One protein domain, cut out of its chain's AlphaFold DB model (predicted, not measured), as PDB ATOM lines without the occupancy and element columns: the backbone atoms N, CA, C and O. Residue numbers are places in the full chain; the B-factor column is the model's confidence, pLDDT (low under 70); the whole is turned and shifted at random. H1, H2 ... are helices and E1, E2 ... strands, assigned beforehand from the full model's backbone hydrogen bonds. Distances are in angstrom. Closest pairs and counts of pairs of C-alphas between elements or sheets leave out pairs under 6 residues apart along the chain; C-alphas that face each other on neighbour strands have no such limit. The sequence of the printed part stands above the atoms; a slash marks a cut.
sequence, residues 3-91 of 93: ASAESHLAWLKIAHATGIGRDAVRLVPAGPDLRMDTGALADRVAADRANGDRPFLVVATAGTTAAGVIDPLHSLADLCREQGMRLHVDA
ATOM      1  N   ALA A   3      -1.183  72.746 131.558       97.25
ATOM      2  CA  ALA A   3      -0.344  73.246 132.640       97.25
ATOM      3  C   ALA A   3      -0.284  72.198 133.752       97.25
ATOM      4  O   ALA A   3      -1.201  71.382 133.869       97.25
ATOM      5  N   SER A   4       0.773  72.210 134.564       94.31
ATOM      6  CA  SER A   4       0.864  71.308 135.717       94.31
ATOM      7  C   SER A   4      -0.276  71.592 136.697       94.31
ATOM      8  O   SER A   4      -0.657  72.750 136.890       94.31
ATOM      9  N   ALA A   5      -0.823  70.561 137.335       94.19
ATOM     10  CA  ALA A   5      -1.748  70.728 138.455       94.19
ATOM     11  C   ALA A   5      -1.095  71.483 139.630       94.19
ATOM     12  O   ALA A   5      -1.791  72.181 140.360       94.19
ATOM     13  N   GLU A   6       0.236  71.418 139.737       94.81
ATOM     14  CA  GLU A   6       1.049  72.147 140.721       94.81
ATOM     15  C   GLU A   6       1.452  73.560 140.246       94.81
ATOM     16  O   GLU A   6       2.165  74.285 140.947       94.81
ATOM     17  N   SER A   7       1.026  73.971 139.044       93.38
ATOM     18  CA  SER A   7       1.323  75.303 138.505       93.38
ATOM     19  C   SER A   7       0.496  76.395 139.184       93.38
ATOM     20  O   SER A   7      -0.574  76.167 139.756       93.38
ATOM     21  N   HIS A   8       0.960  77.639 139.076       93.00
ATOM     22  CA  HIS A   8       0.197  78.771 139.573       93.00
ATOM     23  C   HIS A   8      -1.132  78.918 138.805       93.00
ATOM     24  O   HIS A   8      -1.158  79.048 137.580       93.00
ATOM     25  N   LEU A   9      -2.263  79.019 139.515       90.75
ATOM     26  CA  LEU A   9      -3.609  79.113 138.912       90.75
ATOM     27  C   LEU A   9      -3.845  80.374 138.049       90.75
ATOM     28  O   LEU A   9      -4.927  80.560 137.486       90.75
ATOM     29  N   ALA A  10      -2.841  81.248 137.907       94.56
ATOM     30  CA  ALA A  10      -2.857  82.345 136.939       94.56
ATOM     31  C   ALA A  10      -3.113  81.852 135.512       94.56
ATOM     32  O   ALA A  10      -3.761  82.573 134.761       94.56
ATOM     33  N   TRP A  11      -2.714  80.630 135.152       95.31
ATOM     34  CA  TRP A  11      -2.964  80.074 133.818       95.31
ATOM     35  C   TRP A  11      -4.455  80.005 133.458       95.31
ATOM     36  O   TRP A  11      -4.826  80.318 132.328       95.31
ATOM     37  N   LEU A  12      -5.335  79.745 134.433       95.81
ATOM     38  CA  LEU A  12      -6.790  79.833 134.241       95.81
ATOM     39  C   LEU A  12      -7.253  81.276 133.999       95.81
ATOM     40  O   LEU A  12      -8.141  81.526 133.181       95.81
ATOM     41  N   LYS A  13      -6.657  82.245 134.702       96.44
ATOM     42  CA  LYS A  13      -6.961  83.674 134.521       96.44
ATOM     43  C   LYS A  13      -6.480  84.172 133.155       96.44
ATOM     44  O   LYS A  13      -7.229  84.871 132.483       96.44
ATOM     45  N   ILE A  14      -5.283  83.770 132.728       96.25
ATOM     46  CA  ILE A  14      -4.691  84.101 131.423       96.25
ATOM     47  C   ILE A  14      -5.553  83.538 130.291       96.25
ATOM     48  O   ILE A  14      -5.898  84.263 129.358       96.25
ATOM     49  N   ALA A  15      -5.973  82.276 130.388       96.88
ATOM     50  CA  ALA A  15      -6.848  81.661 129.391       96.88
ATOM     51  C   ALA A  15      -8.206  82.375 129.280       96.88
ATOM     52  O   ALA A  15      -8.716  82.607 128.184       96.88
ATOM     53  N   HIS A  16      -8.776  82.802 130.409       96.88
ATOM     54  CA  HIS A  16      -9.988  83.617 130.396       96.88
ATOM     55  C   HIS A  16      -9.759  84.989 129.745       96.88
ATOM     56  O   HIS A  16     -10.528  85.382 128.871       96.88
ATOM     57  N   ALA A  17      -8.694  85.696 130.131       97.56
ATOM     58  CA  ALA A  17      -8.387  87.038 129.634       97.56
ATOM     59  C   ALA A  17      -8.046  87.071 128.133       97.56
ATOM     60  O   ALA A  17      -8.279  88.075 127.471       97.56
ATOM     61  N   THR A  18      -7.520  85.972 127.590       96.50
ATOM     62  CA  THR A  18      -7.175  85.832 126.164       96.50
ATOM     63  C   THR A  18      -8.340  85.345 125.297       96.50
ATOM     64  O   THR A  18      -8.182  85.206 124.087       96.50
ATOM     65  N   GLY A  19      -9.515  85.092 125.885       96.75
ATOM     66  CA  GLY A  19     -10.729  84.717 125.154       96.75
ATOM     67  C   GLY A  19     -10.835  83.239 124.767       96.75
ATOM     68  O   GLY A  19     -11.859  82.844 124.220       96.75
ATOM     69  N   ILE A  20      -9.840  82.402 125.089       95.50
ATOM     70  CA  ILE A  20      -9.905  80.949 124.838       95.50
ATOM     71  C   ILE A  20     -10.752  80.201 125.881       95.50
ATOM     72  O   ILE A  20     -11.118  79.050 125.667       95.50
ATOM     73  N   GLY A  21     -11.086  80.855 126.997       96.50
ATOM     74  CA  GLY A  21     -11.913  80.287 128.062       96.50
ATOM     75  C   GLY A  21     -11.120  79.419 129.042       96.50
ATOM     76  O   GLY A  21     -10.057  78.890 128.729       96.50
ATOM     77  N   ARG A  22     -11.631  79.285 130.272       95.75
ATOM     78  CA  ARG A  22     -10.954  78.511 131.332       95.75
ATOM     79  C   ARG A  22     -10.898  77.019 131.004       95.75
ATOM     80  O   ARG A  22      -9.892  76.383 131.291       95.75
ATOM     81  N   ASP A  23     -11.927  76.505 130.338       94.94
ATOM     82  CA  ASP A  23     -12.046  75.091 129.966       94.94
ATOM     83  C   ASP A  23     -11.026  74.666 128.897       94.94
ATOM     84  O   ASP A  23     -10.750  73.480 128.730       94.94
ATOM     85  N   ALA A  24     -10.401  75.632 128.210       95.44
ATOM     86  CA  ALA A  24      -9.284  75.370 127.310       95.44
ATOM     87  C   ALA A  24      -7.972  75.051 128.053       95.44
ATOM     88  O   ALA A  24      -6.983  74.691 127.404       95.44
ATOM     89  N   VAL A  25      -7.928  75.186 129.383       97.12
ATOM     90  CA  VAL A  25      -6.787  74.788 130.216       97.12
ATOM     91  C   VAL A  25      -7.033  73.399 130.774       97.12
ATOM     92  O   VAL A  25      -7.954  73.175 131.556       97.12
ATOM     93  N   ARG A  26      -6.160  72.462 130.422       97.00
ATOM     94  CA  ARG A  26      -6.152  71.128 131.014       97.00
ATOM     95  C   ARG A  26      -5.035  71.055 132.042       97.00
ATOM     96  O   ARG A  26      -3.861  71.161 131.689       97.00
ATOM     97  N   LEU A  27      -5.415  70.891 133.305       96.62
ATOM     98  CA  LEU A  27      -4.466  70.624 134.378       96.62
ATOM     99  C   LEU A  27      -4.011  69.167 134.271       96.62
ATOM    100  O   LEU A  27      -4.828  68.243 134.313       96.62
ATOM    101  N   VAL A  28      -2.713  68.987 134.063       97.94
ATOM    102  CA  VAL A  28      -2.065  67.680 133.969       97.94
ATOM    103  C   VAL A  28      -1.683  67.247 135.380       97.94
ATOM    104  O   VAL A  28      -1.073  68.046 136.094       97.94
ATOM    105  N   PRO A  29      -2.042  66.027 135.810       97.06
ATOM    106  CA  PRO A  29      -1.686  65.553 137.138       97.06
ATOM    107  C   PRO A  29      -0.166  65.507 137.321       97.06
ATOM    108  O   PRO A  29       0.592  65.299 136.369       97.06
ATOM    109  N   ALA A  30       0.261  65.694 138.564       95.94
ATOM    110  CA  ALA A  30       1.630  65.446 138.970       95.94
ATOM    111  C   ALA A  30       1.778  64.024 139.529       95.94
ATOM    112  O   ALA A  30       0.835  63.467 140.097       95.94
ATOM    113  N   GLY A  31       2.964  63.444 139.353       93.25
ATOM    114  CA  GLY A  31       3.333  62.167 139.954       93.25
ATOM    115  C   GLY A  31       3.662  62.286 141.450       93.25
ATOM    116  O   GLY A  31       3.555  63.363 142.040       93.25
ATOM    117  N   PRO A  32       4.113  61.190 142.089       94.38
ATOM    118  CA  PRO A  32       4.506  61.185 143.504       94.38
ATOM    119  C   PRO A  32       5.651  62.147 143.857       94.38
ATOM    120  O   PRO A  32       5.820  62.498 145.020       94.38
ATOM    121  N   ASP A  33       6.444  62.560 142.869       95.38
ATOM    122  CA  ASP A  33       7.529  63.534 143.003       95.38
ATOM    123  C   ASP A  33       7.066  64.991 142.810       95.38
ATOM    124  O   ASP A  33       7.898  65.896 142.779       95.38
ATOM    125  N   LEU A  34       5.750  65.220 142.705       96.38
ATOM    126  CA  LEU A  34       5.109  66.521 142.466       96.38
ATOM    127  C   LEU A  34       5.512  67.177 141.137       96.38
ATOM    128  O   LEU A  34       5.329  68.380 140.948       96.38
ATOM    129  N   ARG A  35       6.046  66.391 140.198       97.62
ATOM    130  CA  ARG A  35       6.373  66.833 138.842       97.62
ATOM    131  C   ARG A  35       5.257  66.435 137.891       97.62
ATOM    132  O   ARG A  35       4.639  65.386 138.068       97.62
ATOM    133  N   MET A  36       5.022  67.238 136.859       98.00
ATOM    134  CA  MET A  36       4.070  66.915 135.797       98.00
ATOM    135  C   MET A  36       4.336  65.519 135.218       98.00
ATOM    136  O   MET A  36       5.449  65.221 134.775       98.00
ATOM    137  N   ASP A  37       3.290  64.697 135.154       97.94
ATOM    138  CA  ASP A  37       3.347  63.389 134.510       97.94
ATOM    139  C   ASP A  37       3.313  63.550 132.979       97.94
ATOM    140  O   ASP A  37       2.303  63.931 132.375       97.94
ATOM    141  N   THR A  38       4.442  63.255 132.332       97.12
ATOM    142  CA  THR A  38       4.592  63.347 130.873       97.12
ATOM    143  C   THR A  38       3.765  62.309 130.120       97.12
ATOM    144  O   THR A  38       3.350  62.578 128.994       97.12
ATOM    145  N   GLY A  39       3.514  61.141 130.719       97.50
ATOM    146  CA  GLY A  39       2.651  60.110 130.144       97.50
ATOM    147  C   GLY A  39       1.197  60.567 130.148       97.50
ATOM    148  O   GLY A  39       0.553  60.591 129.102       97.50
ATOM    149  N   ALA A  40       0.722  61.069 131.291       98.00
ATOM    150  CA  ALA A  40      -0.622  61.635 131.399       98.00
ATOM    151  C   ALA A  40      -0.835  62.835 130.454       98.00
ATOM    152  O   ALA A  40      -1.923  63.011 129.897       98.00
ATOM    153  N   LEU A  41       0.198  63.662 130.247       98.38
ATOM    154  CA  LEU A  41       0.170  64.724 129.240       98.38
ATOM    155  C   LEU A  41       0.014  64.154 127.823       98.38
ATOM    156  O   LEU A  41      -0.841  64.633 127.076       98.38
ATOM    157  N   ALA A  42       0.812  63.152 127.448       98.25
ATOM    158  CA  ALA A  42       0.752  62.538 126.122       98.25
ATOM    159  C   ALA A  42      -0.631  61.924 125.839       98.25
ATOM    160  O   ALA A  42      -1.220  62.201 124.790       98.25
ATOM    161  N   ASP A  43      -1.189  61.191 126.803       98.12
ATOM    162  CA  ASP A  43      -2.527  60.597 126.703       98.12
ATOM    163  C   ASP A  43      -3.607  61.665 126.509       98.12
ATOM    164  O   ASP A  43      -4.499  61.533 125.664       98.12
ATOM    165  N   ARG A  44      -3.511  62.775 127.252       97.69
ATOM    166  CA  ARG A  44      -4.462  63.881 127.124       97.69
ATOM    167  C   ARG A  44      -4.357  64.564 125.763       97.69
ATOM    168  O   ARG A  44      -5.385  64.844 125.152       97.69
ATOM    169  N   VAL A  45      -3.142  64.807 125.272       98.25
ATOM    170  CA  VAL A  45      -2.916  65.387 123.939       98.25
ATOM    171  C   VAL A  45      -3.535  64.502 122.860       98.25
ATOM    172  O   VAL A  45      -4.224  65.014 121.977       98.25
ATOM    173  N   ALA A  46      -3.336  63.185 122.938       98.19
ATOM    174  CA  ALA A  46      -3.916  62.242 121.991       98.19
ATOM    175  C   ALA A  46      -5.454  62.266 122.023       98.19
ATOM    176  O   ALA A  46      -6.088  62.385 120.972       98.19
ATOM    177  N   ALA A  47      -6.051  62.223 123.218       98.19
ATOM    178  CA  ALA A  47      -7.502  62.272 123.394       98.19
ATOM    179  C   ALA A  47      -8.115  63.571 122.845       98.19
ATOM    180  O   ALA A  47      -9.119  63.543 122.138       98.19
ATOM    181  N   ASP A  48      -7.487  64.712 123.114       97.69
ATOM    182  CA  ASP A  48      -7.962  66.016 122.651       97.69
ATOM    183  C   ASP A  48      -7.914  66.127 121.127       97.69
ATOM    184  O   ASP A  48      -8.881  66.555 120.496       97.69
ATOM    185  N   ARG A  49      -6.819  65.672 120.508       97.62
ATOM    186  CA  ARG A  49      -6.714  65.620 119.043       97.62
ATOM    187  C   ARG A  49      -7.788  64.724 118.434       97.62
ATOM    188  O   ARG A  49      -8.377  65.102 117.423       97.62
ATOM    189  N   ALA A  50      -8.063  63.571 119.044       98.25
ATOM    190  CA  ALA A  50      -9.126  62.671 118.598       98.25
ATOM    191  C   ALA A  50     -10.521  63.319 118.693       98.25
ATOM    192  O   ALA A  50     -11.372  63.063 117.845       98.25
ATOM    193  N   ASN A  51     -10.727  64.216 119.661       97.56
ATOM    194  CA  ASN A  51     -11.956  64.998 119.819       97.56
ATOM    195  C   ASN A  51     -12.037  66.228 118.891       97.56
ATOM    196  O   ASN A  51     -13.015  66.971 118.942       97.56
ATOM    197  N   GLY A  52     -11.035  66.456 118.035       97.62
ATOM    198  CA  GLY A  52     -10.987  67.589 117.108       97.62
ATOM    199  C   GLY A  52     -10.423  68.883 117.707       97.62
ATOM    200  O   GLY A  52     -10.395  69.907 117.016       97.62
ATOM    201  N   ASP A  53      -9.934  68.849 118.949       97.31
ATOM    202  CA  ASP A  53      -9.260  69.990 119.561       97.31
ATOM    203  C   ASP A  53      -7.904  70.257 118.891       97.31
ATOM    204  O   ASP A  53      -7.293  69.405 118.235       97.31
ATOM    205  N   ARG A  54      -7.379  71.469 119.108       96.31
ATOM    206  CA  ARG A  54      -6.066  71.893 118.599       96.31
ATOM    207  C   ARG A  54      -5.107  72.236 119.744       96.31
ATOM    208  O   ARG A  54      -4.932  73.413 120.068       96.31
ATOM    209  N   PRO A  55      -4.472  71.224 120.361       97.38
ATOM    210  CA  PRO A  55      -3.357  71.401 121.289       97.38
ATOM    211  C   PRO A  55      -2.261  72.302 120.709       97.38
ATOM    212  O   PRO A  55      -1.795  72.062 119.597       97.38
ATOM    213  N   PHE A  56      -1.848  73.334 121.453       97.31
ATOM    214  CA  PHE A  56      -0.872  74.317 120.957       97.31
ATOM    215  C   PHE A  56       0.197  74.747 121.972       97.31
ATOM    216  O   PHE A  56       1.235  75.269 121.567       97.31
ATOM    217  N   LEU A  57      -0.040  74.556 123.273       98.19
ATOM    218  CA  LEU A  57       0.823  75.061 124.342       98.19
ATOM    219  C   LEU A  57       0.842  74.098 125.527       98.19
ATOM    220  O   LEU A  57      -0.224  73.716 126.020       98.19
ATOM    221  N   VAL A  58       2.048  73.800 125.999       98.56
ATOM    222  CA  VAL A  58       2.344  73.192 127.297       98.56
ATOM    223  C   VAL A  58       3.080  74.221 128.149       98.56
ATOM    224  O   VAL A  58       3.998  74.891 127.678       98.56
ATOM    225  N   VAL A  59       2.663  74.341 129.400       98.06
ATOM    226  CA  VAL A  59       3.284  75.161 130.434       98.06
ATOM    227  C   VAL A  59       3.935  74.222 131.439       98.06
ATOM    228  O   VAL A  59       3.235  73.542 132.188       98.06
ATOM    229  N   ALA A  60       5.262  74.205 131.454       97.94
ATOM    230  CA  ALA A  60       6.045  73.575 132.506       97.94
ATOM    231  C   ALA A  60       6.328  74.588 133.618       97.94
ATOM    232  O   ALA A  60       6.545  75.767 133.333       97.94
ATOM    233  N   THR A  61       6.381  74.136 134.865       97.81
ATOM    234  CA  THR A  61       6.745  74.970 136.014       97.81
ATOM    235  C   THR A  61       8.148  74.613 136.499       97.81
ATOM    236  O   THR A  61       8.444  73.460 136.808       97.81
ATOM    237  N   ALA A  62       9.031  75.608 136.562       97.62
ATOM    238  CA  ALA A  62      10.375  75.502 137.114       97.62
ATOM    239  C   ALA A  62      10.421  76.227 138.465       97.62
ATOM    240  O   ALA A  62      10.914  77.345 138.558       97.62
ATOM    241  N   GLY A  63       9.865  75.577 139.492       96.31
ATOM    242  CA  GLY A  63       9.652  76.151 140.821       96.31
ATOM    243  C   GLY A  63       8.164  76.272 141.143       96.31
ATOM    244  O   GLY A  63       7.578  77.345 141.021       96.31
ATOM    245  N   THR A  64       7.521  75.164 141.522       94.12
ATOM    246  CA  THR A  64       6.108  75.180 141.944       94.12
ATOM    247  C   THR A  64       5.927  75.974 143.235       94.12
ATOM    248  O   THR A  64       6.760  75.916 144.137       94.12
ATOM    249  N   THR A  65       4.805  76.683 143.372       90.81
ATOM    250  CA  THR A  65       4.559  77.554 144.534       90.81
ATOM    251  C   THR A  65       4.575  76.794 145.863       90.81
ATOM    252  O   THR A  65       5.032  77.327 146.870       90.81
ATOM    253  N   ALA A  66       4.051  75.564 145.877       90.44
ATOM    254  CA  ALA A  66       3.892  74.784 147.102       90.44
ATOM    255  C   ALA A  66       5.191  74.105 147.562       90.44
ATOM    256  O   ALA A  66       5.437  74.019 148.763       90.44
ATOM    257  N   ALA A  67       6.002  73.609 146.623       93.62
ATOM    258  CA  ALA A  67       7.107  72.701 146.933       93.62
ATOM    259  C   ALA A  67       8.434  73.046 146.235       93.62
ATOM    260  O   ALA A  67       9.427  72.355 146.451       93.62
ATOM    261  N   GLY A  68       8.483  74.095 145.406       95.12
ATOM    262  CA  GLY A  68       9.692  74.499 144.681       95.12
ATOM    263  C   GLY A  68      10.165  73.471 143.650       95.12
ATOM    264  O   GLY A  68      11.337  73.460 143.277       95.12
ATOM    265  N   VAL A  69       9.278  72.580 143.201       97.19
ATOM    266  CA  VAL A  69       9.629  71.473 142.304       97.19
ATOM    267  C   VAL A  69       9.717  71.958 140.856       97.19
ATOM    268  O   VAL A  69       9.023  72.887 140.445       97.19
ATOM    269  N   ILE A  70      10.602  71.330 140.081       98.06
ATOM    270  CA  ILE A  70      10.842  71.637 138.669       98.06
ATOM    271  C   ILE A  70      10.331  70.478 137.818       98.06
ATOM    272  O   ILE A  70      10.814  69.356 137.959       98.06
ATOM    273  N   ASP A  71       9.417  70.743 136.892       98.25
ATOM    274  CA  ASP A  71       8.901  69.762 135.931       98.25
ATOM    275  C   ASP A  71      10.012  69.140 135.047       98.25
ATOM    276  O   ASP A  71      11.117  69.683 134.939       98.25
ATOM    277  N   PRO A  72       9.782  67.981 134.400       97.81
ATOM    278  CA  PRO A  72      10.781  67.325 133.551       97.81
ATOM    279  C   PRO A  72      10.955  68.057 132.205       97.81
ATOM    280  O   PRO A  72      10.488  67.606 131.161       97.81
ATOM    281  N   LEU A  73      11.651  69.201 132.223       98.25
ATOM    282  CA  LEU A  73      11.735  70.144 131.095       98.25
ATOM    283  C   LEU A  73      12.223  69.515 129.783       98.25
ATOM    284  O   LEU A  73      11.686  69.832 128.726       98.25
ATOM    285  N   HIS A  74      13.220  68.625 129.835       98.19
ATOM    286  CA  HIS A  74      13.746  67.960 128.638       98.19
ATOM    287  C   HIS A  74      12.699  67.049 127.992       98.19
ATOM    288  O   HIS A  74      12.385  67.221 126.818       98.19
ATOM    289  N   SER A  75      12.080  66.166 128.779       98.12
ATOM    290  CA  SER A  75      11.019  65.274 128.304       98.12
ATOM    291  C   SER A  75       9.819  66.051 127.754       98.12
ATOM    292  O   SER A  75       9.251  65.682 126.729       98.12
ATOM    293  N   LEU A  76       9.452  67.165 128.398       98.38
ATOM    294  CA  LEU A  76       8.381  68.042 127.920       98.38
ATOM    295  C   LEU A  76       8.752  68.755 126.616       98.38
ATOM    296  O   LEU A  76       7.895  68.913 125.747       98.38
ATOM    297  N   ALA A  77      10.009  69.176 126.456       98.62
ATOM    298  CA  ALA A  77      10.488  69.799 125.226       98.62
ATOM    299  C   ALA A  77      10.469  68.817 124.050       98.62
ATOM    300  O   ALA A  77      10.055  69.197 122.952       98.62
ATOM    301  N   ASP A  78      10.872  67.570 124.287       98.50
ATOM    302  CA  ASP A  78      10.845  66.513 123.278       98.50
ATOM    303  C   ASP A  78       9.410  66.193 122.858       98.50
ATOM    304  O   ASP A  78       9.089  66.306 121.673       98.50
ATOM    305  N   LEU A  79       8.509  65.973 123.822       98.19
ATOM    306  CA  LEU A  79       7.088  65.762 123.543       98.19
ATOM    307  C   LEU A  79       6.466  66.944 122.784       98.19
ATOM    308  O   LEU A  79       5.733  66.751 121.817       98.19
ATOM    309  N   CYS A  80       6.752  68.187 123.182       98.50
ATOM    310  CA  CYS A  80       6.232  69.364 122.483       98.50
ATOM    311  C   CYS A  80       6.721  69.433 121.035       98.50
ATOM    312  O   CYS A  80       5.937  69.764 120.145       98.50
ATOM    313  N   ARG A  81       7.992  69.099 120.784       98.44
ATOM    314  CA  ARG A  81       8.566  69.069 119.434       98.44
ATOM    315  C   ARG A  81       7.896  68.004 118.573       98.44
ATOM    316  O   ARG A  81       7.491  68.311 117.456       98.44
ATOM    317  N   GLU A  82       7.741  66.794 119.103       97.81
ATOM    318  CA  GLU A  82       7.074  65.677 118.424       97.81
ATOM    319  C   GLU A  82       5.608  65.989 118.109       97.81
ATOM    320  O   GLU A  82       5.116  65.685 117.025       97.81
ATOM    321  N   GLN A  83       4.914  66.646 119.038       97.12
ATOM    322  CA  GLN A  83       3.490  66.951 118.928       97.12
ATOM    323  C   GLN A  83       3.195  68.307 118.267       97.12
ATOM    324  O   GLN A  83       2.028  68.694 118.183       97.12
ATOM    325  N   GLY A  84       4.212  69.054 117.823       97.44
ATOM    326  CA  GLY A  84       4.048  70.367 117.188       97.44
ATOM    327  C   GLY A  84       3.445  71.441 118.104       97.44
ATOM    328  O   GLY A  84       2.693  72.299 117.643       97.44
ATOM    329  N   MET A  85       3.735  71.385 119.405       98.38
ATOM    330  CA  MET A  85       3.264  72.336 120.414       98.38
ATOM    331  C   MET A  85       4.386  73.268 120.876       98.38
ATOM    332  O   MET A  85       5.569  72.935 120.816       98.38
ATOM    333  N   ARG A  86       4.020  74.445 121.390       98.50
ATOM    334  CA  ARG A  86       4.965  75.324 122.087       98.50
ATOM    335  C   ARG A  86       5.145  74.865 123.531       98.50
ATOM    336  O   ARG A  86       4.166  74.525 124.190       98.50
ATOM    337  N   LEU A  87       6.377  74.947 124.022       98.56
ATOM    338  CA  LEU A  87       6.692  74.828 125.441       98.56
ATOM    339  C   LEU A  87       6.946  76.225 126.016       98.56
ATOM    340  O   LEU A  87       7.794  76.961 125.511       98.56
ATOM    341  N   HIS A  88       6.217  76.580 127.067       98.12
ATOM    342  CA  HIS A  88       6.514  77.718 127.929       98.12
ATOM    343  C   HIS A  88       7.002  77.194 129.280       98.12
ATOM    344  O   HIS A  88       6.412  76.260 129.820       98.12
ATOM    345  N   VAL A  89       8.063  77.794 129.818       98.12
ATOM    346  CA  VAL A  89       8.579  77.469 131.150       98.12
ATOM    347  C   VAL A  89       8.298  78.650 132.070       98.12
ATOM    348  O   VAL A  89       8.858  79.729 131.883       98.12
ATOM    349  N   ASP A  90       7.416  78.432 133.039       97.69
ATOM    350  CA  ASP A  90       7.128  79.359 134.128       97.69
ATOM    351  C   ASP A  90       8.205  79.190 135.207       97.69
ATOM    352  O   ASP A  90       8.178  78.233 135.980       97.69
ATOM    353  N   ALA A  91       9.191  80.085 135.188       96.62
ATOM    354  CA  ALA A  91      10.319  80.132 136.120       96.62
ATOM    355  C   ALA A  91      10.276  81.423 136.957       96.62
ATOM    356  O   ALA A  91      11.285  82.109 137.105       96.62
TER     357      ALA A  91
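AT A GLANCE: This is residues 3 to 91 of the 93 residues of the protein "Aminotransferase class V-fold PLP-dependent enzyme" of Micromonospora aurantiaca (UniProt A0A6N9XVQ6). Strands E1, E2 and E3 run through the middle, with helices H2 and H3 side by side to one side of them and H1 set off on the other. There are 89 printed residues, under half in named elements, in the order H1, E1, H2, E2, H3, E3; E2 and E3 form a parallel sheet. The class is mixed; the whole is compact, radius of gyration of the C-alphas 12.3 A, spanning 35 by 29 by 19 A.

IN THESE COORDINATES: Find C-alpha 10 at (-2.857, 82.345, 136.939); H1 runs from there to residue 17, 10.3 A. Next come E1, residues 26 to 28, 6.1 A, and H2, residues 38 to 50, 18.4 A. E2, residues 57 to 61, spans 13.1 A, and H3, residues 73 to 82, 14.2 A. E3, residues 86 to 90, 12.9 A, ends at (7.128, 79.359, 134.128).

HOW THE PARTS SIT: H1 is apart from H2. E1 pairs with no named strand. H2, with residues 38 to 42 alone, only just touches H3, with 3 pairs of C-alphas within 8 A, the closest Thr 38 and Leu 76 at 6.7 A. E2, H3 and E3 form a strand-helix-strand unit, two parallel neighbour strands with a helix between them along the chain, and its crossover is right-handed; between E2 and E3, look for N 58 and O 86, within hydrogen-bond range at 2.9 A. Every O i to N i+4 pair in H1, H2 and H3 is within hydrogen-bond range.

THE WHOLE: The printed part has no cut; E2 to H3 is a long link. No printed residue is under 70 in pLDDT.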